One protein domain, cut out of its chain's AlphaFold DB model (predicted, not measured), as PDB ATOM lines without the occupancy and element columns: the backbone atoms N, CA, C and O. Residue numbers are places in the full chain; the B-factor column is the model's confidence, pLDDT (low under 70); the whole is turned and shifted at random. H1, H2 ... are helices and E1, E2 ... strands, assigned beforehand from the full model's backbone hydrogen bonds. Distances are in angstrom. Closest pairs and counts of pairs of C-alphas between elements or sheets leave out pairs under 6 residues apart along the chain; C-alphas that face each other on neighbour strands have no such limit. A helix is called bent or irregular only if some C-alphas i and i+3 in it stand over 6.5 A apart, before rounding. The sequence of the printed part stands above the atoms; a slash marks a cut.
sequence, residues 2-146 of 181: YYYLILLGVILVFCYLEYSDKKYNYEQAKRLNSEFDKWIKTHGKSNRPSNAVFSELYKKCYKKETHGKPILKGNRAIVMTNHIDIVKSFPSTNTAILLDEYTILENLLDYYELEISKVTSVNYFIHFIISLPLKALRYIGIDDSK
ATOM      1  N   TYR A   2     187.695 240.699 213.311       77.88
ATOM      2  CA  TYR A   2     187.122 239.336 213.314       77.88
ATOM      3  C   TYR A   2     187.903 238.297 212.491       77.88
ATOM      4  O   TYR A   2     188.087 237.176 212.949       77.88
ATOM      5  N   TYR A   3     188.434 238.678 211.325       74.50
ATOM      6  CA  TYR A   3     189.272 237.798 210.498       74.50
ATOM      7  C   TYR A   3     190.492 237.237 211.253       74.50
ATOM      8  O   TYR A   3     190.749 236.037 211.213       74.50
ATOM      9  N   TYR A   4     191.210 238.086 211.992       77.12
ATOM     10  CA  TYR A   4     192.392 237.672 212.752       77.12
ATOM     11  C   TYR A   4     192.039 236.786 213.949       77.12
ATOM     12  O   TYR A   4     192.795 235.875 214.269       77.12
ATOM     13  N   LEU A   5     190.875 237.006 214.569       79.56
ATOM     14  CA  LEU A   5     190.366 236.135 215.633       79.56
ATOM     15  C   LEU A   5     190.026 234.738 215.103       79.56
ATOM     16  O   LEU A   5     190.391 233.745 215.726       79.56
ATOM     17  N   ILE A   6     189.384 234.653 213.932       80.56
ATOM     18  CA  ILE A   6     189.090 233.375 213.270       80.56
ATOM     19  C   ILE A   6     190.393 232.646 212.925       80.56
ATOM     20  O   ILE A   6     190.535 231.465 213.230       80.56
ATOM     21  N   LEU A   7     191.365 233.352 212.343       78.38
ATOM     22  CA  LEU A   7     192.663 232.780 211.987       78.38
ATOM     23  C   LEU A   7     193.412 232.237 213.215       78.38
ATOM     24  O   LEU A   7     193.931 231.122 213.179       78.38
ATOM     25  N   LEU A   8     193.427 232.994 214.314       82.75
ATOM     26  CA  LEU A   8     194.020 232.555 215.575       82.75
ATOM     27  C   LEU A   8     193.310 231.310 216.128       82.75
ATOM     28  O   LEU A   8     193.977 230.364 216.542       82.75
ATOM     29  N   GLY A   9     191.976 231.271 216.067       86.81
ATOM     30  CA  GLY A   9     191.193 230.094 216.443       86.81
ATOM     31  C   GLY A   9     191.571 228.851 215.634       86.81
ATOM     32  O   GLY A   9     191.807 227.793 216.211       86.81
ATOM     33  N   VAL A  10     191.713 228.983 214.312       84.12
ATOM     34  CA  VAL A  10     192.142 227.881 213.433       84.12
ATOM     35  C   VAL A  10     193.537 227.381 213.813       84.12
ATOM     36  O   VAL A  10     193.733 226.176 213.963       84.12
ATOM     37  N   ILE A  11     194.497 228.285 214.028       85.44
ATOM     38  CA  ILE A  11     195.861 227.923 214.439       85.44
ATOM     39  C   ILE A  11     195.847 227.143 215.759       85.44
ATOM     40  O   ILE A  11     196.485 226.095 215.856       85.44
ATOM     41  N   LEU A  12     195.087 227.611 216.752       87.94
ATOM     42  CA  LEU A  12     194.970 226.937 218.046       87.94
ATOM     43  C   LEU A  12     194.370 225.532 217.914       87.94
ATOM     44  O   LEU A  12     194.862 224.609 218.559       87.94
ATOM     45  N   VAL A  13     193.366 225.349 217.051       89.06
ATOM     46  CA  VAL A  13     192.786 224.026 216.767       89.06
ATOM     47  C   VAL A  13     193.837 223.086 216.182       89.06
ATOM     48  O   VAL A  13     193.984 221.967 216.668       89.06
ATOM     49  N   PHE A  14     194.620 223.525 215.192       87.31
ATOM     50  CA  PHE A  14     195.681 222.690 214.619       87.31
ATOM     51  C   PHE A  14     196.782 222.350 215.629       87.31
ATOM     52  O   PHE A  14     197.230 221.205 215.672       87.31
ATOM     53  N   CYS A  15     197.198 223.307 216.462       88.62
ATOM     54  CA  CYS A  15     198.161 223.050 217.533       88.62
ATOM     55  C   CYS A  15     197.618 222.036 218.550       88.62
ATOM     56  O   CYS A  15     198.344 221.135 218.970       88.62
ATOM     57  N   TYR A  16     196.339 222.149 218.917       90.75
ATOM     58  CA  TYR A  16     195.685 221.202 219.815       90.75
ATOM     59  C   TYR A  16     195.600 219.797 219.209       90.75
ATOM     60  O   TYR A  16     195.907 218.825 219.894       90.75
ATOM     61  N   LEU A  17     195.231 219.680 217.928       91.00
ATOM     62  CA  LEU A  17     195.176 218.397 217.223       91.00
ATOM     63  C   LEU A  17     196.552 217.726 217.157       91.00
ATOM     64  O   LEU A  17     196.659 216.540 217.460       91.00
ATOM     65  N   GLU A  18     197.604 218.480 216.829       91.31
ATOM     66  CA  GLU A  18     198.979 217.967 216.807       91.31
ATOM     67  C   GLU A  18     199.409 217.472 218.196       91.31
ATOM     68  O   GLU A  18     199.927 216.364 218.331       91.31
ATOM     69  N   TYR A  19     199.148 218.252 219.250       93.00
ATOM     70  CA  TYR A  19     199.428 217.832 220.625       93.00
ATOM     71  C   TYR A  19     198.643 216.574 221.016       93.00
ATOM     72  O   TYR A  19     199.198 215.646 221.606       93.00
ATOM     73  N   SER A  20     197.353 216.532 220.679       93.31
ATOM     74  CA  SER A  20     196.462 215.425 221.010       93.31
ATOM     75  C   SER A  20     196.883 214.126 220.323       93.31
ATOM     76  O   SER A  20     196.940 213.101 221.000       93.31
ATOM     77  N   ASP A  21     197.247 214.161 219.037       93.12
ATOM     78  CA  ASP A  21     197.732 212.982 218.308       93.12
ATOM     79  C   ASP A  21     199.043 212.452 218.909       93.12
ATOM     80  O   ASP A  21     199.172 211.261 219.194       93.12
ATOM     81  N   LYS A  22     200.004 213.338 219.191       93.69
ATOM     82  CA  LYS A  22     201.293 212.956 219.788       93.69
ATOM     83  C   LYS A  22     201.117 212.356 221.181       93.69
ATOM     84  O   LYS A  22     201.721 211.327 221.483       93.69
ATOM     85  N   LYS A  23     200.233 212.942 221.992       95.25
ATOM     86  CA  LYS A  23     199.879 212.415 223.312       95.25
ATOM     87  C   LYS A  23     199.197 211.053 223.205       95.25
ATOM     88  O   LYS A  23     199.565 210.139 223.931       95.25
ATOM     89  N   TYR A  24     198.240 210.905 222.291       95.75
ATOM     90  CA  TYR A  24     197.550 209.639 222.059       95.75
ATOM     91  C   TYR A  24     198.530 208.532 221.658       95.75
ATOM     92  O   TYR A  24     198.524 207.466 222.266       95.75
ATOM     93  N   ASN A  25     199.422 208.793 220.699       95.56
ATOM     94  CA  ASN A  25     200.411 207.807 220.262       95.56
ATOM     95  C   ASN A  25     201.371 207.403 221.400       95.56
ATOM     96  O   ASN A  25     201.663 206.217 221.549       95.56
ATOM     97  N   TYR A  26     201.806 208.355 222.236       96.62
ATOM     98  CA  TYR A  26     202.627 208.068 223.418       96.62
ATOM     99  C   TYR A  26     201.901 207.183 224.440       96.62
ATOM    100  O   TYR A  26     202.436 206.152 224.850       96.62
ATOM    101  N   GLU A  27     200.667 207.530 224.813       96.69
ATOM    102  CA  GLU A  27     199.875 206.731 225.759       96.69
ATOM    103  C   GLU A  27     199.611 205.319 225.220       96.69
ATOM    104  O   GLU A  27     199.717 204.338 225.958       96.69
ATOM    105  N   GLN A  28     199.336 205.191 223.919       96.50
ATOM    106  CA  GLN A  28     199.149 203.895 223.272       96.50
ATOM    107  C   GLN A  28     200.437 203.066 223.268       96.50
ATOM    108  O   GLN A  28     200.375 201.876 223.568       96.50
ATOM    109  N   ALA A  29     201.598 203.667 222.990       96.06
ATOM    110  CA  ALA A  29     202.887 202.976 223.050       96.06
ATOM    111  C   ALA A  29     203.208 202.500 224.475       96.06
ATOM    112  O   ALA A  29     203.561 201.338 224.683       96.06
ATOM    113  N   LYS A  30     203.004 203.366 225.474       96.38
ATOM    114  CA  LYS A  30     203.207 203.053 226.895       96.38
ATOM    115  C   LYS A  30     202.296 201.925 227.367       96.38
ATOM    116  O   LYS A  30     202.751 200.978 228.012       96.38
ATOM    117  N   ARG A  31     201.010 202.006 227.018       96.00
ATOM    118  CA  ARG A  31     200.023 200.971 227.324       96.00
ATOM    119  C   ARG A  31     200.391 199.647 226.663       96.00
ATOM    120  O   ARG A  31     200.379 198.624 227.335       96.00
ATOM    121  N   LEU A  32     200.738 199.672 225.378       96.00
ATOM    122  CA  LEU A  32     201.094 198.478 224.619       96.00
ATOM    123  C   LEU A  32     202.336 197.786 225.193       96.00
ATOM    124  O   LEU A  32     202.333 196.566 225.332       96.00
ATOM    125  N   ASN A  33     203.358 198.557 225.580       95.06
ATOM    126  CA  ASN A  33     204.561 198.027 226.221       95.06
ATOM    127  C   ASN A  33     204.217 197.348 227.566       95.06
ATOM    128  O   ASN A  33     204.574 196.195 227.799       95.06
ATOM    129  N   SER A  34     203.402 198.000 228.406       93.94
ATOM    130  CA  SER A  34     202.938 197.412 229.673       93.94
ATOM    131  C   SER A  34     202.075 196.155 229.483       93.94
ATOM    132  O   SER A  34     202.235 195.176 230.215       93.94
ATOM    133  N   GLU A  35     201.167 196.155 228.501       94.81
ATOM    134  CA  GLU A  35     200.350 194.987 228.158       94.81
ATOM    135  C   GLU A  35     201.224 193.824 227.673       94.81
ATOM    136  O   GLU A  35     200.986 192.682 228.070       94.81
ATOM    137  N   PHE A  36     202.250 194.102 226.862       94.12
ATOM    138  CA  PHE A  36     203.173 193.091 226.352       94.12
ATOM    139  C   PHE A  36     204.038 192.484 227.455       94.12
ATOM    140  O   PHE A  36     204.070 191.261 227.589       94.12
ATOM    141  N   ASP A  37     204.648 193.309 228.306       92.56
ATOM    142  CA  ASP A  37     205.425 192.841 229.457       92.56
ATOM    143  C   ASP A  37     204.581 191.951 230.389       92.56
ATOM    144  O   ASP A  37     204.985 190.846 230.765       92.56
ATOM    145  N   LYS A  38     203.343 192.369 230.690       93.75
ATOM    146  CA  LYS A  38     202.406 191.568 231.490       93.75
ATOM    147  C   LYS A  38     202.032 190.252 230.801       93.75
ATOM    148  O   LYS A  38     201.947 189.212 231.461       93.75
ATOM    149  N   TRP A  39     201.813 190.279 229.491       93.81
ATOM    150  CA  TRP A  39     201.464 189.097 228.706       93.81
ATOM    151  C   TRP A  39     202.596 188.073 228.673       93.81
ATOM    152  O   TRP A  39     202.349 186.891 228.912       93.81
ATOM    153  N   ILE A  40     203.841 188.518 228.505       91.50
ATOM    154  CA  ILE A  40     205.019 187.646 228.563       91.50
ATOM    155  C   ILE A  40     205.212 187.067 229.970       91.50
ATOM    156  O   ILE A  40     205.325 185.847 230.112       91.50
ATOM    157  N   LYS A  41     205.160 187.898 231.022       91.12
ATOM    158  CA  LYS A  41     205.320 187.456 232.425       91.12
ATOM    159  C   LYS A  41     204.253 186.463 232.878       91.12
ATOM    160  O   LYS A  41     204.521 185.599 233.705       91.12
ATOM    161  N   THR A  42     203.037 186.572 232.346       90.88
ATOM    162  CA  THR A  42     201.932 185.652 232.664       90.88
ATOM    163  C   THR A  42     201.855 184.448 231.724       90.88
ATOM    164  O   THR A  42     200.880 183.695 231.786       90.88
ATOM    165  N   HIS A  43     202.858 184.245 230.860       86.00
ATOM    166  CA  HIS A  43     202.881 183.187 229.844       86.00
ATOM    167  C   HIS A  43     201.616 183.169 228.972       86.00
ATOM    168  O   HIS A  43     201.051 182.117 228.675       86.00
ATOM    169  N   GLY A  44     201.140 184.355 228.597       83.06
ATOM    170  CA  GLY A  44     199.994 184.540 227.718       83.06
ATOM    171  C   GLY A  44     198.621 184.429 228.383       83.06
ATOM    172  O   GLY A  44     197.618 184.426 227.674       83.06
ATOM    173  N   LYS A  45     198.555 184.344 229.719       83.31
ATOM    174  CA  LYS A  45     197.286 184.249 230.466       83.31
ATOM    175  C   LYS A  45     196.578 185.594 230.662       83.31
ATOM    176  O   LYS A  45     195.385 185.603 230.949       83.31
ATOM    177  N   SER A  46     197.284 186.721 230.555       88.31
ATOM    178  CA  SER A  46     196.652 188.045 230.576       88.31
ATOM    179  C   SER A  46     196.071 188.429 229.214       88.31
ATOM    180  O   SER A  46     196.259 187.730 228.218       88.31
ATOM    181  N   ASN A  47     195.412 189.590 229.153       88.06
ATOM    182  CA  ASN A  47     194.952 190.172 227.894       88.06
ATOM    183  C   ASN A  47     196.093 190.235 226.875       88.06
ATOM    184  O   ASN A  47     197.192 190.698 227.192       88.06
ATOM    185  N   ARG A  48     195.808 189.749 225.666       90.00
ATOM    186  CA  ARG A  48     196.745 189.753 224.548       90.00
ATOM    187  C   ARG A  48     196.916 191.189 224.024       90.00
ATOM    188  O   ARG A  48     195.902 191.814 223.709       90.00
ATOM    189  N   PRO A  49     198.156 191.686 223.878       93.56
ATOM    190  CA  PRO A  49     198.437 192.984 223.271       93.56
ATOM    191  C   PRO A  49     197.867 193.099 221.856       93.56
ATOM    192  O   PRO A  49     197.869 192.133 221.085       93.56
ATOM    193  N   SER A  50     197.391 194.290 221.499       93.94
ATOM    194  CA  SER A  50     196.769 194.522 220.196       93.94
ATOM    195  C   SER A  50     197.808 194.677 219.082       93.94
ATOM    196  O   SER A  50     198.560 195.653 219.054       93.94
ATOM    197  N   ASN A  51     197.792 193.760 218.110       94.00
ATOM    198  CA  ASN A  51     198.611 193.882 216.900       94.00
ATOM    199  C   ASN A  51     198.212 195.093 216.044       94.00
ATOM    200  O   ASN A  51     199.067 195.783 215.504       94.00
ATOM    201  N   ALA A  52     196.920 195.421 215.974       94.06
ATOM    202  CA  ALA A  52     196.474 196.592 215.223       94.06
ATOM    203  C   ALA A  52     197.161 197.872 215.733       94.06
ATOM    204  O   ALA A  52     197.735 198.615 214.941       94.06
ATOM    205  N   VAL A  53     197.207 198.058 217.058       94.50
ATOM    206  CA  VAL A  53     197.886 199.205 217.684       94.50
ATOM    207  C   VAL A  53     199.395 199.151 217.440       94.50
ATOM    208  O   VAL A  53     199.979 200.160 217.055       94.50
ATOM    209  N   PHE A  54     200.020 197.980 217.596       95.62
ATOM    210  CA  PHE A  54     201.445 197.804 217.304       95.62
ATOM    211  C   PHE A  54     201.792 198.195 215.862       95.62
ATOM    212  O   PHE A  54     202.676 199.018 215.636       95.62
ATOM    213  N   SER A  55     201.066 197.645 214.889       95.06
ATOM    214  CA  SER A  55     201.294 197.882 213.464       95.06
ATOM    215  C   SER A  55     201.084 199.347 213.068       95.06
ATOM    216  O   SER A  55     201.862 199.886 212.279       95.06
ATOM    217  N   GLU A  56     200.093 200.027 213.654       95.12
ATOM    218  CA  GLU A  56     199.842 201.448 213.411       95.12
ATOM    219  C   GLU A  56     200.986 202.315 213.952       95.12
ATOM    220  O   GLU A  56     201.535 203.149 213.225       95.12
ATOM    221  N   LEU A  57     201.393 202.085 215.205       95.19
ATOM    222  CA  LEU A  57     202.507 202.796 215.831       95.19
ATOM    223  C   LEU A  57     203.827 202.526 215.096       95.19
ATOM    224  O   LEU A  57     204.610 203.456 214.881       95.19
ATOM    225  N   TYR A  58     204.048 201.287 214.653       95.81
ATOM    226  CA  TYR A  58     205.203 200.899 213.850       95.81
ATOM    227  C   TYR A  58     205.232 201.641 212.512       95.81
ATOM    228  O   TYR A  58     206.249 202.241 212.155       95.81
ATOM    229  N   LYS A  59     204.103 201.671 211.796       94.75
ATOM    230  CA  LYS A  59     203.973 202.372 210.515       94.75
ATOM    231  C   LYS A  59     204.225 203.869 210.661       94.75
ATOM    232  O   LYS A  59     204.940 204.438 209.838       94.75
ATOM    233  N   LYS A  60     203.678 204.503 211.701       91.62
ATOM    234  CA  LYS A  60     203.893 205.932 211.987       91.62
ATOM    235  C   LYS A  60     205.371 206.248 212.262       91.62
ATOM    236  O   LYS A  60     205.880 207.229 211.724       91.62
ATOM    237  N   CYS A  61     206.070 205.403 213.021       92.62
ATOM    238  CA  CYS A  61     207.484 205.596 213.365       92.62
ATOM    239  C   CYS A  61     208.433 205.285 212.192       92.62
ATOM    240  O   CYS A  61     209.236 206.123 211.782       92.62
ATOM    241  N   TYR A  62     208.328 204.089 211.610       91.88
ATOM    242  CA  TYR A  62     209.295 203.576 210.633       91.88
ATOM    243  C   TYR A  62     208.899 203.804 209.173       91.88
ATOM    244  O   TYR A  62     209.712 203.551 208.282       91.88
ATOM    245  N   LYS A  63     207.669 204.265 208.903       91.38
ATOM    246  CA  LYS A  63     207.105 204.426 207.546       91.38
ATOM    247  C   LYS A  63     207.135 203.130 206.726       91.38
ATOM    248  O   LYS A  63     207.268 203.158 205.506       91.38
ATOM    249  N   LYS A  64     207.031 201.987 207.409       90.62
ATOM    250  CA  LYS A  64     207.017 200.635 206.836       90.62
ATOM    251  C   LYS A  64     205.904 199.824 207.487       90.62
ATOM    252  O   LYS A  64     205.571 200.063 208.640       90.62
ATOM    253  N   GLU A  65     205.352 198.864 206.756       89.06
ATOM    254  CA  GLU A  65     204.260 198.006 207.251       89.06
ATOM    255  C   GLU A  65     204.740 196.626 207.707       89.06
ATOM    256  O   GLU A  65     204.012 195.908 208.383       89.06
ATOM    257  N   THR A  66     205.962 196.251 207.335       88.31
ATOM    258  CA  THR A  66     206.506 194.907 207.541       88.31
ATOM    259  C   THR A  66     207.934 194.985 208.050       88.31
ATOM    260  O   THR A  66     208.709 195.834 207.592       88.31
ATOM    261  N   HIS A  67     208.312 194.049 208.913       89.12
ATOM    262  CA  HIS A  67     209.687 193.881 209.371       89.12
ATOM    263  C   HIS A  67     210.107 192.424 209.193       89.12
ATOM    264  O   HIS A  67     209.886 191.586 210.063       89.12
ATOM    265  N   GLY A  68     210.668 192.111 208.025       85.44
ATOM    266  CA  GLY A  68     211.107 190.758 207.698       85.44
ATOM    267  C   GLY A  68     212.408 190.396 208.408       85.44
ATOM    268  O   GLY A  68     213.410 191.090 208.246       85.44
ATOM    269  N   LYS A  69     212.407 189.277 209.134       82.31
ATOM    270  CA  LYS A  69     213.593 188.666 209.734       82.31
ATOM    271  C   LYS A  69     213.818 187.265 209.162       82.31
ATOM    272  O   LYS A  69     212.896 186.443 209.196       82.31
ATOM    273  N   PRO A  70     215.022 186.965 208.646       81.50
ATOM    274  CA  PRO A  70     215.376 185.607 208.273       81.50
ATOM    275  C   PRO A  70     215.573 184.763 209.537       81.50
ATOM    276  O   PRO A  70     216.277 185.153 210.468       81.50
ATOM    277  N   ILE A  71     214.958 183.588 209.564       78.06
ATOM    278  CA  ILE A  71     215.094 182.589 210.616       78.06
ATOM    279  C   ILE A  71     215.587 181.304 209.971       78.06
ATOM    280  O   ILE A  71     214.959 180.755 209.061       78.06
ATOM    281  N   LEU A  72     216.723 180.824 210.462       76.50
ATOM    282  CA  LEU A  72     217.293 179.558 210.038       76.50
ATOM    283  C   LEU A  72     216.513 178.425 210.704       76.50
ATOM    284  O   LEU A  72     216.390 178.370 211.927       76.50
ATOM    285  N   LYS A  73     215.974 177.523 209.892       68.69
ATOM    286  CA  LYS A  73     215.260 176.330 210.334       68.69
ATOM    287  C   LYS A  73     215.909 175.115 209.688       68.69
ATOM    288  O   LYS A  73     216.014 175.046 208.467       68.69
ATOM    289  N   GLY A  74     216.358 174.161 210.493       64.12
ATOM    290  CA  GLY A  74     217.020 172.969 209.975       64.12
ATOM    291  C   GLY A  74     217.993 172.333 210.961       64.12
ATOM    292  O   GLY A  74     218.210 172.847 212.057       64.12
ATOM    293  N   ASN A  75     218.575 171.210 210.549       66.25
ATOM    294  CA  ASN A  75     219.585 170.474 211.312       66.25
ATOM    295  C   ASN A  75     220.978 170.770 210.728       66.25
ATOM    296  O   ASN A  75     221.087 171.370 209.662       66.25
ATOM    297  N   ARG A  76     222.055 170.289 211.368       63.25
ATOM    298  CA  ARG A  76     223.446 170.508 210.903       63.25
ATOM    299  C   ARG A  76     223.706 170.146 209.426       63.25
ATOM    300  O   ARG A  76     224.669 170.645 208.864       63.25
ATOM    301  N   ALA A  77     222.875 169.297 208.814       64.69
ATOM    302  CA  ALA A  77     223.024 168.842 207.430       64.69
ATOM    303  C   ALA A  77     222.166 169.604 206.395       64.69
ATOM    304  O   ALA A  77     222.495 169.583 205.215       64.69
ATOM    305  N   ILE A  78     221.068 170.257 206.801       63.12
ATOM    306  CA  ILE A  78     220.156 170.980 205.895       63.12
ATOM    307  C   ILE A  78     219.675 172.231 206.623       63.12
ATOM    308  O   ILE A  78     218.970 172.116 207.624       63.12
ATOM    309  N   VAL A  79     220.026 173.409 206.104       67.75
ATOM    310  CA  VAL A  79     219.598 174.710 206.632       67.75
ATOM    311  C   VAL A  79     218.640 175.353 205.633       67.75
ATOM    312  O   VAL A  79     219.021 175.633 204.500       67.75
ATOM    313  N   MET A  80     217.393 175.585 206.044       70.00
ATOM    314  CA  MET A  80     216.405 176.356 205.287       70.00
ATOM    315  C   MET A  80     216.260 177.746 205.910       70.00
ATOM    316  O   MET A  80     216.132 177.874 207.127       70.00
ATOM    317  N   THR A  81     216.249 178.793 205.089       74.69
ATOM    318  CA  THR A  81     216.024 180.169 205.555       74.69
ATOM    319  C   THR A  81     214.564 180.540 205.341       74.69
ATOM    320  O   THR A  81     214.141 180.798 204.216       74.69
ATOM    321  N   ASN A  82     213.788 180.595 206.421       77.75
ATOM    322  CA  ASN A  82     212.426 181.122 206.392       77.75
ATOM    323  C   ASN A  82     212.441 182.616 206.706       77.75
ATOM    324  O   ASN A  82     213.287 183.076 207.460       77.75
ATOM    325  N   HIS A  83     211.493 183.377 206.171       82.25
ATOM    326  CA  HIS A  83     211.318 184.785 206.529       82.25
ATOM    327  C   HIS A  83     210.063 184.932 207.385       82.25
ATOM    328  O   HIS A  83     208.992 184.476 206.989       82.25
ATOM    329  N   ILE A  84     210.197 185.553 208.555       85.06
ATOM    330  CA  ILE A  84     209.071 185.890 209.426       85.06
ATOM    331  C   ILE A  84     208.923 187.405 209.464       85.06
ATOM    332  O   ILE A  84     209.903 188.126 209.612       85.06
ATOM    333  N   ASP A  85     207.692 187.886 209.324       88.88
ATOM    334  CA  ASP A  85     207.373 189.298 209.497       88.88
ATOM    335  C   ASP A  85     207.021 189.553 210.962       88.88
ATOM    336  O   ASP A  85     205.972 189.116 211.439       88.88
ATOM    337  N   ILE A  86     207.913 190.237 211.675       88.88
ATOM    338  CA  ILE A  86     207.771 190.530 213.104       88.88
ATOM    339  C   ILE A  86     206.519 191.375 213.357       88.88
ATOM    340  O   ILE A  86     205.787 191.114 214.306       88.88
ATOM    341  N   VAL A  87     206.195 192.314 212.459       91.56
ATOM    342  CA  VAL A  87     205.021 193.186 212.629       91.56
ATOM    343  C   VAL A  87     203.729 192.399 212.538       91.56
ATOM    344  O   VAL A  87     202.854 192.530 213.386       91.56
ATOM    345  N   LYS A  88     203.617 191.511 211.551       90.44
ATOM    346  CA  LYS A  88     202.421 190.671 211.404       90.44
ATOM    347  C   LYS A  88     202.321 189.580 212.466       90.44
ATOM    348  O   LYS A  88     201.219 189.111 212.735       90.44
ATOM    349  N   SER A  89     203.450 189.175 213.040       89.38
ATOM    350  CA  SER A  89     203.512 188.083 214.017       89.38
ATOM    351  C   SER A  89     203.258 188.549 215.451       89.38
ATOM    352  O   SER A  89     202.972 187.713 216.308       89.38
ATOM    353  N   PHE A  90     203.299 189.861 215.695       92.00
ATOM    354  CA  PHE A  90     203.063 190.432 217.008       92.00
ATOM    355  C   PHE A  90     201.630 190.156 217.516       92.00
ATOM    356  O   PHE A  90     200.662 190.233 216.754       92.00
ATOM    357  N   PRO A  91     201.436 189.903 218.819       91.56
ATOM    358  CA  PRO A  91     202.456 189.511 219.791       91.56
ATOM    359  C   PRO A  91     202.770 188.010 219.666       91.56
ATOM    360  O   PRO A  91     201.845 187.199 219.508       91.56
ATOM    361  N   SER A  92     204.047 187.640 219.785       88.62
ATOM    362  CA  SER A  92     204.532 186.261 219.688       88.62
ATOM    363  C   SER A  92     205.351 185.847 220.910       88.62
ATOM    364  O   SER A  92     206.088 186.632 221.490       88.62
ATOM    365  N   THR A  93     205.264 184.572 221.298       85.88
ATOM    366  CA  THR A  93     206.142 183.964 222.317       85.88
ATOM    367  C   THR A  93     207.324 183.207 221.709       85.88
ATOM    368  O   THR A  93     208.112 182.596 222.433       85.88
ATOM    369  N   ASN A  94     207.462 183.210 220.379       86.31
ATOM    370  CA  ASN A  94     208.546 182.511 219.701       86.31
ATOM    371  C   ASN A  94     209.891 183.181 220.022       86.31
ATOM    372  O   ASN A  94     210.131 184.324 219.633       86.31
ATOM    373  N   THR A  95     210.791 182.440 220.672       84.62
ATOM    374  CA  THR A  95     212.107 182.922 221.119       84.62
ATOM    375  C   THR A  95     212.966 183.508 219.998       84.62
ATOM    376  O   THR A  95     213.810 184.357 220.268       84.62
ATOM    377  N   ALA A  96     212.739 183.112 218.741       84.56
ATOM    378  CA  ALA A  96     213.482 183.626 217.594       84.56
ATOM    379  C   ALA A  96     213.151 185.090 217.227       84.56
ATOM    380  O   ALA A  96     213.985 185.755 216.607       84.56
ATOM    381  N   ILE A  97     211.958 185.581 217.590       88.81
ATOM    382  CA  ILE A  97     211.490 186.951 217.286       88.81
ATOM    383  C   ILE A  97     211.099 187.758 218.526       88.81
ATOM    384  O   ILE A  97     210.991 188.976 218.448       88.81
ATOM    385  N   LEU A  98     210.925 187.101 219.677       90.12
ATOM    386  CA  LEU A  98     210.496 187.730 220.926       90.12
ATOM    387  C   LEU A  98     211.406 188.892 221.347       90.12
ATOM    388  O   LEU A  98     210.917 189.938 221.765       90.12
ATOM    389  N   LEU A  99     212.726 188.717 221.219       90.44
ATOM    390  CA  LEU A  99     213.681 189.774 221.555       90.44
ATOM    391  C   LEU A  99     213.508 190.993 220.644       90.44
ATOM    392  O   LEU A  99     213.525 192.114 221.135       90.44
ATOM    393  N   ASP A 100     213.296 190.790 219.341       91.12
ATOM    394  CA  ASP A 100     213.110 191.916 218.425       91.12
ATOM    395  C   ASP A 100     211.766 192.612 218.667       91.12
ATOM    396  O   ASP A 100     211.703 193.833 218.584       91.12
ATOM    397  N   GLU A 101     210.695 191.868 218.980       92.31
ATOM    398  CA  GLU A 101     209.403 192.458 219.365       92.31
ATOM    399  C   GLU A 101     209.567 193.376 220.582       92.31
ATOM    400  O   GLU A 101     209.061 194.500 220.580       92.31
ATOM    401  N   TYR A 102     210.336 192.931 221.580       92.88
ATOM    402  CA  TYR A 102     210.650 193.712 222.772       92.88
ATOM    403  C   TYR A 102     211.480 194.963 222.434       92.88
ATOM    404  O   TYR A 102     211.093 196.077 222.780       92.88
ATOM    405  N   THR A 103     212.566 194.810 221.669       92.88
ATOM    406  CA  THR A 103     213.413 195.936 221.243       92.88
ATOM    407  C   THR A 103     212.647 196.953 220.395       92.88
ATOM    408  O   THR A 103     212.838 198.158 220.541       92.88
ATOM    409  N   ILE A 104     211.767 196.503 219.496       94.50
ATOM    410  CA  ILE A 104     210.941 197.406 218.689       94.50
ATOM    411  C   ILE A 104     209.949 198.158 219.583       94.50
ATOM    412  O   ILE A 104     209.776 199.357 219.391       94.50
ATOM    413  N   LEU A 105     209.319 197.496 220.556       95.00
ATOM    414  CA  LEU A 105     208.409 198.156 221.496       95.00
ATOM    415  C   LEU A 105     209.104 199.227 222.342       95.00
ATOM    416  O   LEU A 105     208.550 200.317 222.485       95.00
ATOM    417  N   GLU A 106     210.298 198.947 222.865       94.12
ATOM    418  CA  GLU A 106     211.092 199.940 223.601       94.12
ATOM    419  C   GLU A 106     211.461 201.126 222.702       94.12
ATOM    420  O   GLU A 106     211.172 202.268 223.049       94.12
ATOM    421  N   ASN A 107     211.953 200.866 221.486       94.75
ATOM    422  CA  ASN A 107     212.257 201.928 220.522       94.75
ATOM    423  C   ASN A 107     211.028 202.777 220.159       94.75
ATOM    424  O   ASN A 107     211.147 203.986 219.956       94.75
ATOM    425  N   LEU A 108     209.845 202.160 220.039       95.25
ATOM    426  CA  LEU A 108     208.602 202.889 219.793       95.25
ATOM    427  C   LEU A 108     208.259 203.787 220.980       95.25
ATOM    428  O   LEU A 108     207.907 204.946 220.768       95.25
ATOM    429  N   LEU A 109     208.369 203.278 222.209       95.75
ATOM    430  CA  LEU A 109     208.117 204.064 223.414       95.75
ATOM    431  C   LEU A 109     209.052 205.279 223.485       95.75
ATOM    432  O   LEU A 109     208.554 206.400 223.588       95.75
ATOM    433  N   ASP A 110     210.360 205.067 223.327       95.94
ATOM    434  CA  ASP A 110     211.373 206.128 223.348       95.94
ATOM    435  C   ASP A 110     211.115 207.175 222.258       95.94
ATOM    436  O   ASP A 110     211.171 208.385 222.495       95.94
ATOM    437  N   TYR A 111     210.777 206.722 221.047       96.12
ATOM    438  CA  TYR A 111     210.434 207.612 219.944       96.12
ATOM    439  C   TYR A 111     209.235 208.504 220.291       96.12
ATOM    440  O   TYR A 111     209.307 209.724 220.128       96.12
ATOM    441  N   TYR A 112     208.136 207.924 220.782       96.19
ATOM    442  CA  TYR A 112     206.941 208.703 221.107       96.19
ATOM    443  C   TYR A 112     207.120 209.576 222.350       96.19
ATOM    444  O   TYR A 112     206.522 210.650 222.411       96.19
ATOM    445  N   GLU A 113     207.969 209.175 223.298       95.50
ATOM    446  CA  GLU A 113     208.366 210.002 224.440       95.50
ATOM    447  C   GLU A 113     209.139 211.251 223.989       95.50
ATOM    448  O   GLU A 113     208.840 212.374 224.405       95.50
ATOM    449  N   LEU A 114     210.085 211.088 223.063       94.88
ATOM    450  CA  LEU A 114     210.798 212.214 222.462       94.88
ATOM    451  C   LEU A 114     209.868 213.116 221.649       94.88
ATOM    452  O   LEU A 114     210.016 214.336 221.658       94.88
ATOM    453  N   GLU A 115     208.911 212.543 220.925       93.25
ATOM    454  CA  GLU A 115     207.966 213.329 220.138       93.25
ATOM    455  C   GLU A 115     207.023 214.150 221.027       93.25
ATOM    456  O   GLU A 115     206.818 215.333 220.747       93.25
ATOM    457  N   ILE A 116     206.498 213.585 222.122       93.12
ATOM    458  CA  ILE A 116     205.670 214.359 223.056       93.12
ATOM    459  C   ILE A 116     206.494 215.429 223.787       93.12
ATOM    460  O   ILE A 116     205.996 216.540 223.967       93.12
ATOM    461  N   SER A 117     207.762 215.160 224.128       92.44
ATOM    462  CA  SER A 117     208.632 216.161 224.766       92.44
ATOM    463  C   SER A 117     208.970 217.332 223.838       92.44
ATOM    464  O   SER A 117     209.083 218.470 224.288       92.44
ATOM    465  N   LYS A 118     209.070 217.100 222.523       90.50
ATOM    466  CA  LYS A 118     209.230 218.191 221.549       90.50
ATOM    467  C   LYS A 118     207.987 219.065 221.491       90.50
ATOM    468  O   LYS A 118     208.106 220.287 221.464       90.50
ATOM    469  N   VAL A 119     206.804 218.454 221.480       90.12
ATOM    470  CA  VAL A 119     205.534 219.167 221.277       90.12
ATOM    471  C   VAL A 119     205.130 219.981 222.513       90.12
ATOM    472  O   VAL A 119     204.297 220.867 222.407       90.12
ATOM    473  N   THR A 120     205.749 219.781 223.681       86.50
ATOM    474  CA  THR A 120     205.577 220.701 224.822       86.50
ATOM    475  C   THR A 120     206.372 222.004 224.675       86.50
ATOM    476  O   THR A 120     206.105 222.967 225.395       86.50
ATOM    477  N   SER A 121     207.322 222.081 223.735       87.69
ATOM    478  CA  SER A 121     208.114 223.286 223.490       87.69
ATOM    479  C   SER A 121     207.364 224.305 222.632       87.69
ATOM    480  O   SER A 121     206.874 223.999 221.545       87.69
ATOM    481  N   VAL A 122     207.376 225.573 223.051       82.44
ATOM    482  CA  VAL A 122     206.855 226.691 222.240       82.44
ATOM    483  C   VAL A 122     207.588 226.788 220.898       82.44
ATOM    484  O   VAL A 122     206.965 227.061 219.873       82.44
ATOM    485  N   ASN A 123     208.895 226.502 220.877       83.75
ATOM    486  CA  ASN A 123     209.688 226.545 219.650       83.75
ATOM    487  C   ASN A 123     209.184 225.532 218.608       83.75
ATOM    488  O   ASN A 123     209.121 225.838 217.417       83.75
ATOM    489  N   TYR A 124     208.750 224.348 219.054       87.69
ATOM    490  CA  TYR A 124     208.132 223.360 218.171       87.69
ATOM    491  C   TYR A 124     206.873 223.923 217.509       87.69
ATOM    492  O   TYR A 124     206.729 223.825 216.291       87.69
ATOM    493  N   PHE A 125     205.994 224.567 218.280       83.56
ATOM    494  CA  PHE A 125     204.771 225.148 217.731       83.56
ATOM    495  C   PHE A 125     205.036 226.305 216.772       83.56
ATOM    496  O   PHE A 125     204.346 226.403 215.763       83.56
ATOM    497  N   ILE A 126     206.055 227.131 217.011       79.25
ATOM    498  CA  ILE A 126     206.453 228.176 216.055       79.25
ATOM    499  C   ILE A 126     206.808 227.540 214.703       79.25
ATOM    500  O   ILE A 126     206.246 227.913 213.672       79.25
ATOM    501  N   HIS A 127     207.672 226.522 214.696       78.62
ATOM    502  CA  HIS A 127     208.033 225.805 213.470       78.62
ATOM    503  C   HIS A 127     206.850 225.049 212.842       78.62
ATOM    504  O   HIS A 127     206.713 224.999 211.615       78.62
ATOM    505  N   PHE A 128     205.965 224.483 213.661       82.25
ATOM    506  CA  PHE A 128     204.750 223.818 213.203       82.25
ATOM    507  C   PHE A 128     203.801 224.797 212.502       82.25
ATOM    508  O   PHE A 128     203.358 224.516 211.394       82.25
ATOM    509  N   ILE A 129     203.547 225.969 213.088       81.00
ATOM    510  CA  ILE A 129     202.677 227.005 212.513       81.00
ATOM    511  C   ILE A 129     203.255 227.516 211.189       81.00
ATOM    512  O   ILE A 129     202.528 227.625 210.204       81.00
ATOM    513  N   ILE A 130     204.571 227.751 211.127       78.62
ATOM    514  CA  ILE A 130     205.257 228.160 209.888       78.62
ATOM    515  C   ILE A 130     205.132 227.083 208.793       78.62
ATOM    516  O   ILE A 130     205.033 227.411 207.611       78.62
ATOM    517  N   SER A 131     205.108 225.798 209.162       74.25
ATOM    518  CA  SER A 131     205.006 224.667 208.221       74.25
ATOM    519  C   SER A 131     203.574 224.187 207.940       74.25
ATOM    520  O   SER A 131     203.367 223.340 207.068       74.25
ATOM    521  N   LEU A 132     202.575 224.743 208.623       75.62
ATOM    522  CA  LEU A 132     201.160 224.388 208.494       75.62
ATOM    523  C   LEU A 132     200.630 224.526 207.050       75.62
ATOM    524  O   LEU A 132     199.953 223.604 206.592       75.62
ATOM    525  N   PRO A 133     200.999 225.567 206.271       66.62
ATOM    526  CA  PRO A 133     200.605 225.670 204.865       66.62
ATOM    527  C   PRO A 133     201.092 224.490 204.014       66.62
ATOM    528  O   PRO A 133     200.333 223.957 203.209       66.62
ATOM    529  N   LEU A 134     202.330 224.032 204.226       66.25
ATOM    530  CA  LEU A 134     202.894 222.887 203.501       66.25
ATOM    531  C   LEU A 134     202.138 221.597 203.835       66.25
ATOM    532  O   LEU A 134     201.827 220.801 202.949       66.25
ATOM    533  N   LYS A 135     201.791 221.410 205.114       67.81
ATOM    534  CA  LYS A 135     200.987 220.266 205.563       67.81
ATOM    535  C   LYS A 135     199.574 220.292 204.962       67.81
ATOM    536  O   LYS A 135     199.093 219.250 204.521       67.81
ATOM    537  N   ALA A 136     198.939 221.463 204.882       67.44
ATOM    538  CA  ALA A 136     197.617 221.625 204.275       67.44
ATOM    539  C   ALA A 136     197.621 221.340 202.761       67.44
ATOM    540  O   ALA A 136     196.717 220.683 202.254       67.44
ATOM    541  N   LEU A 137     198.661 221.767 202.037       63.94
ATOM    542  CA  LEU A 137     198.795 221.496 200.600       63.94
ATOM    543  C   LEU A 137     199.010 220.009 200.300       63.94
ATOM    544  O   LEU A 137     198.422 219.483 199.354       63.94
ATOM    545  N   ARG A 138     199.772 219.309 201.152       63.53
ATOM    546  CA  ARG A 138     199.891 217.845 201.095       63.53
ATOM    547  C   ARG A 138     198.544 217.145 201.239       63.53
ATOM    548  O   ARG A 138     198.298 216.166 200.546       63.53
ATOM    549  N   TYR A 139     197.667 217.659 202.101       62.41
ATOM    550  CA  TYR A 139     196.321 217.111 202.281       62.41
ATOM    551  C   TYR A 139     195.441 217.272 201.026       62.41
ATOM    552  O   TYR A 139     194.555 216.460 200.787       62.41
ATOM    553  N   ILE A 140     195.723 218.278 200.191       61.81
ATOM    554  CA  ILE A 140     195.035 218.537 198.912       61.81
ATOM    555  C   ILE A 140     195.688 217.752 197.745       61.81
ATOM    556  O   ILE A 140     195.223 217.812 196.611       61.81
ATOM    557  N   GLY A 141     196.741 216.965 198.003       54.06
ATOM    558  CA  GLY A 141     197.405 216.132 196.992       54.06
ATOM    559  C   GLY A 141     198.438 216.872 196.136       54.06
ATOM    560  O   GLY A 141     198.850 216.365 195.094       54.06
ATOM    561  N   ILE A 142     198.876 218.065 196.556       59.06
ATOM    562  CA  ILE A 142     199.967 218.785 195.892       59.06
ATOM    563  C   ILE A 142     201.285 218.244 196.443       59.06
ATOM    564  O   ILE A 142     201.662 218.518 197.583       59.06
ATOM    565  N   ASP A 143     201.955 217.430 195.632       54.69
ATOM    566  CA  ASP A 143     203.138 216.697 196.060       54.69
ATOM    567  C   ASP A 143     204.403 217.571 196.083       54.69
ATOM    568  O   ASP A 143     204.656 218.406 195.212       54.69
ATOM    569  N   ASP A 144     205.229 217.337 197.099       54.03
ATOM    570  CA  ASP A 144     206.357 218.167 197.554       54.03
ATOM    571  C   ASP A 144     207.602 218.098 196.635       54.03
ATOM    572  O   ASP A 144     208.694 218.533 197.009       54.03
ATOM    573  N   SER A 145     207.473 217.500 195.446       53.06
ATOM    574  CA  SER A 145     208.599 217.089 194.592       53.06
ATOM    575  C   SER A 145     209.296 218.240 193.858       53.06
ATOM    576  O   SER A 145     210.387 218.058 193.319       53.06
ATOM    577  N   LYS A 146     208.725 219.453 193.866       53.47
ATOM    578  CA  LYS A 146     209.334 220.647 193.258       53.47
ATOM    579  C   LYS A 146     209.700 221.676 194.327       53.47
ATOM    580  O   LYS A 146     208.852 222.444 194.782       53.47
TER     581      LYS A 146
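AT A GLANCE: This is residues 2 to 146 of the 181 residues of an uncharacterized protein of Streptococcus equi subsp. zooepidemicus (UniProt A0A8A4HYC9). A long helix, H1, and a shorter one, H4, run side by side in opposite ways; H2 packs across both, and the small H3 packs on H2. The hairpin E1-E2 makes one end of the long axis, residues 2 to 10 of H1 stick out at the other, and H5 crosses H1 near residues 11 to 15. The printed part has 145 residues, with five named helices and two strands in the order H1 H2 E1 E2 H3 H4 H5; the sheet, E1 - E2, is antiparallel and the class mostly helix. It is loose, with a radius of gyration of the C-alphas of 20.4 A and spans of 77 by 40 by 22 A.

HOW THE PARTS SIT: Start at H1, residues 2 to 41: its residues 19 to 33 alone touch H4, residues 95 to 119, at a shallow tilt of 26 degrees, closest at C-alphas 26 and 112, 4.9 A. H2, residues 51 to 62, touches H1 with residues 53 to 57 alone, at a steep tilt of 59 degrees, closest at C-alphas 25 and 57, 7.0 A. In the hairpin of E1, residues 68 to 75, and E2, residues 78 to 85, find N 69 and O 84 within hydrogen-bond range at 2.8 A. H3, residues 86 to 89, touches H2, closest at C-alphas 87 and 55, 6.1 A. H5, residues 122 to 139, touches H1 with residues 125 to 129 alone, about perpendicular at 83 degrees, closest at C-alphas 125 and 15, 6.9 A. Every O i to N i+4 pair is within hydrogen-bond range in H1 and H2, 19 of 21 in H4 and 12 of 14 in H5; H3 is too short for one.

IN THESE COORDINATES: Find C-alpha 2 at (187.122, 239.336, 213.314); H1 runs 58.2 A from there. H4 begins at (212.107, 182.922, 221.119) and runs 36.8 A; H5, 24.5 A long, ends at (196.321, 217.111, 202.281). H4 and H5 are irregular: C-alphas 96 and 99, and likewise 130 and 133, are 7.3 A apart.

THE WHOLE: The C-alphas farthest apart, of Tyr 2 and Ala 77, are 79.3 A apart. The printed part has no cut, and no link is long. Look for pLDDT under 70 at residues 73 to 79 and 133 to 146 of this model.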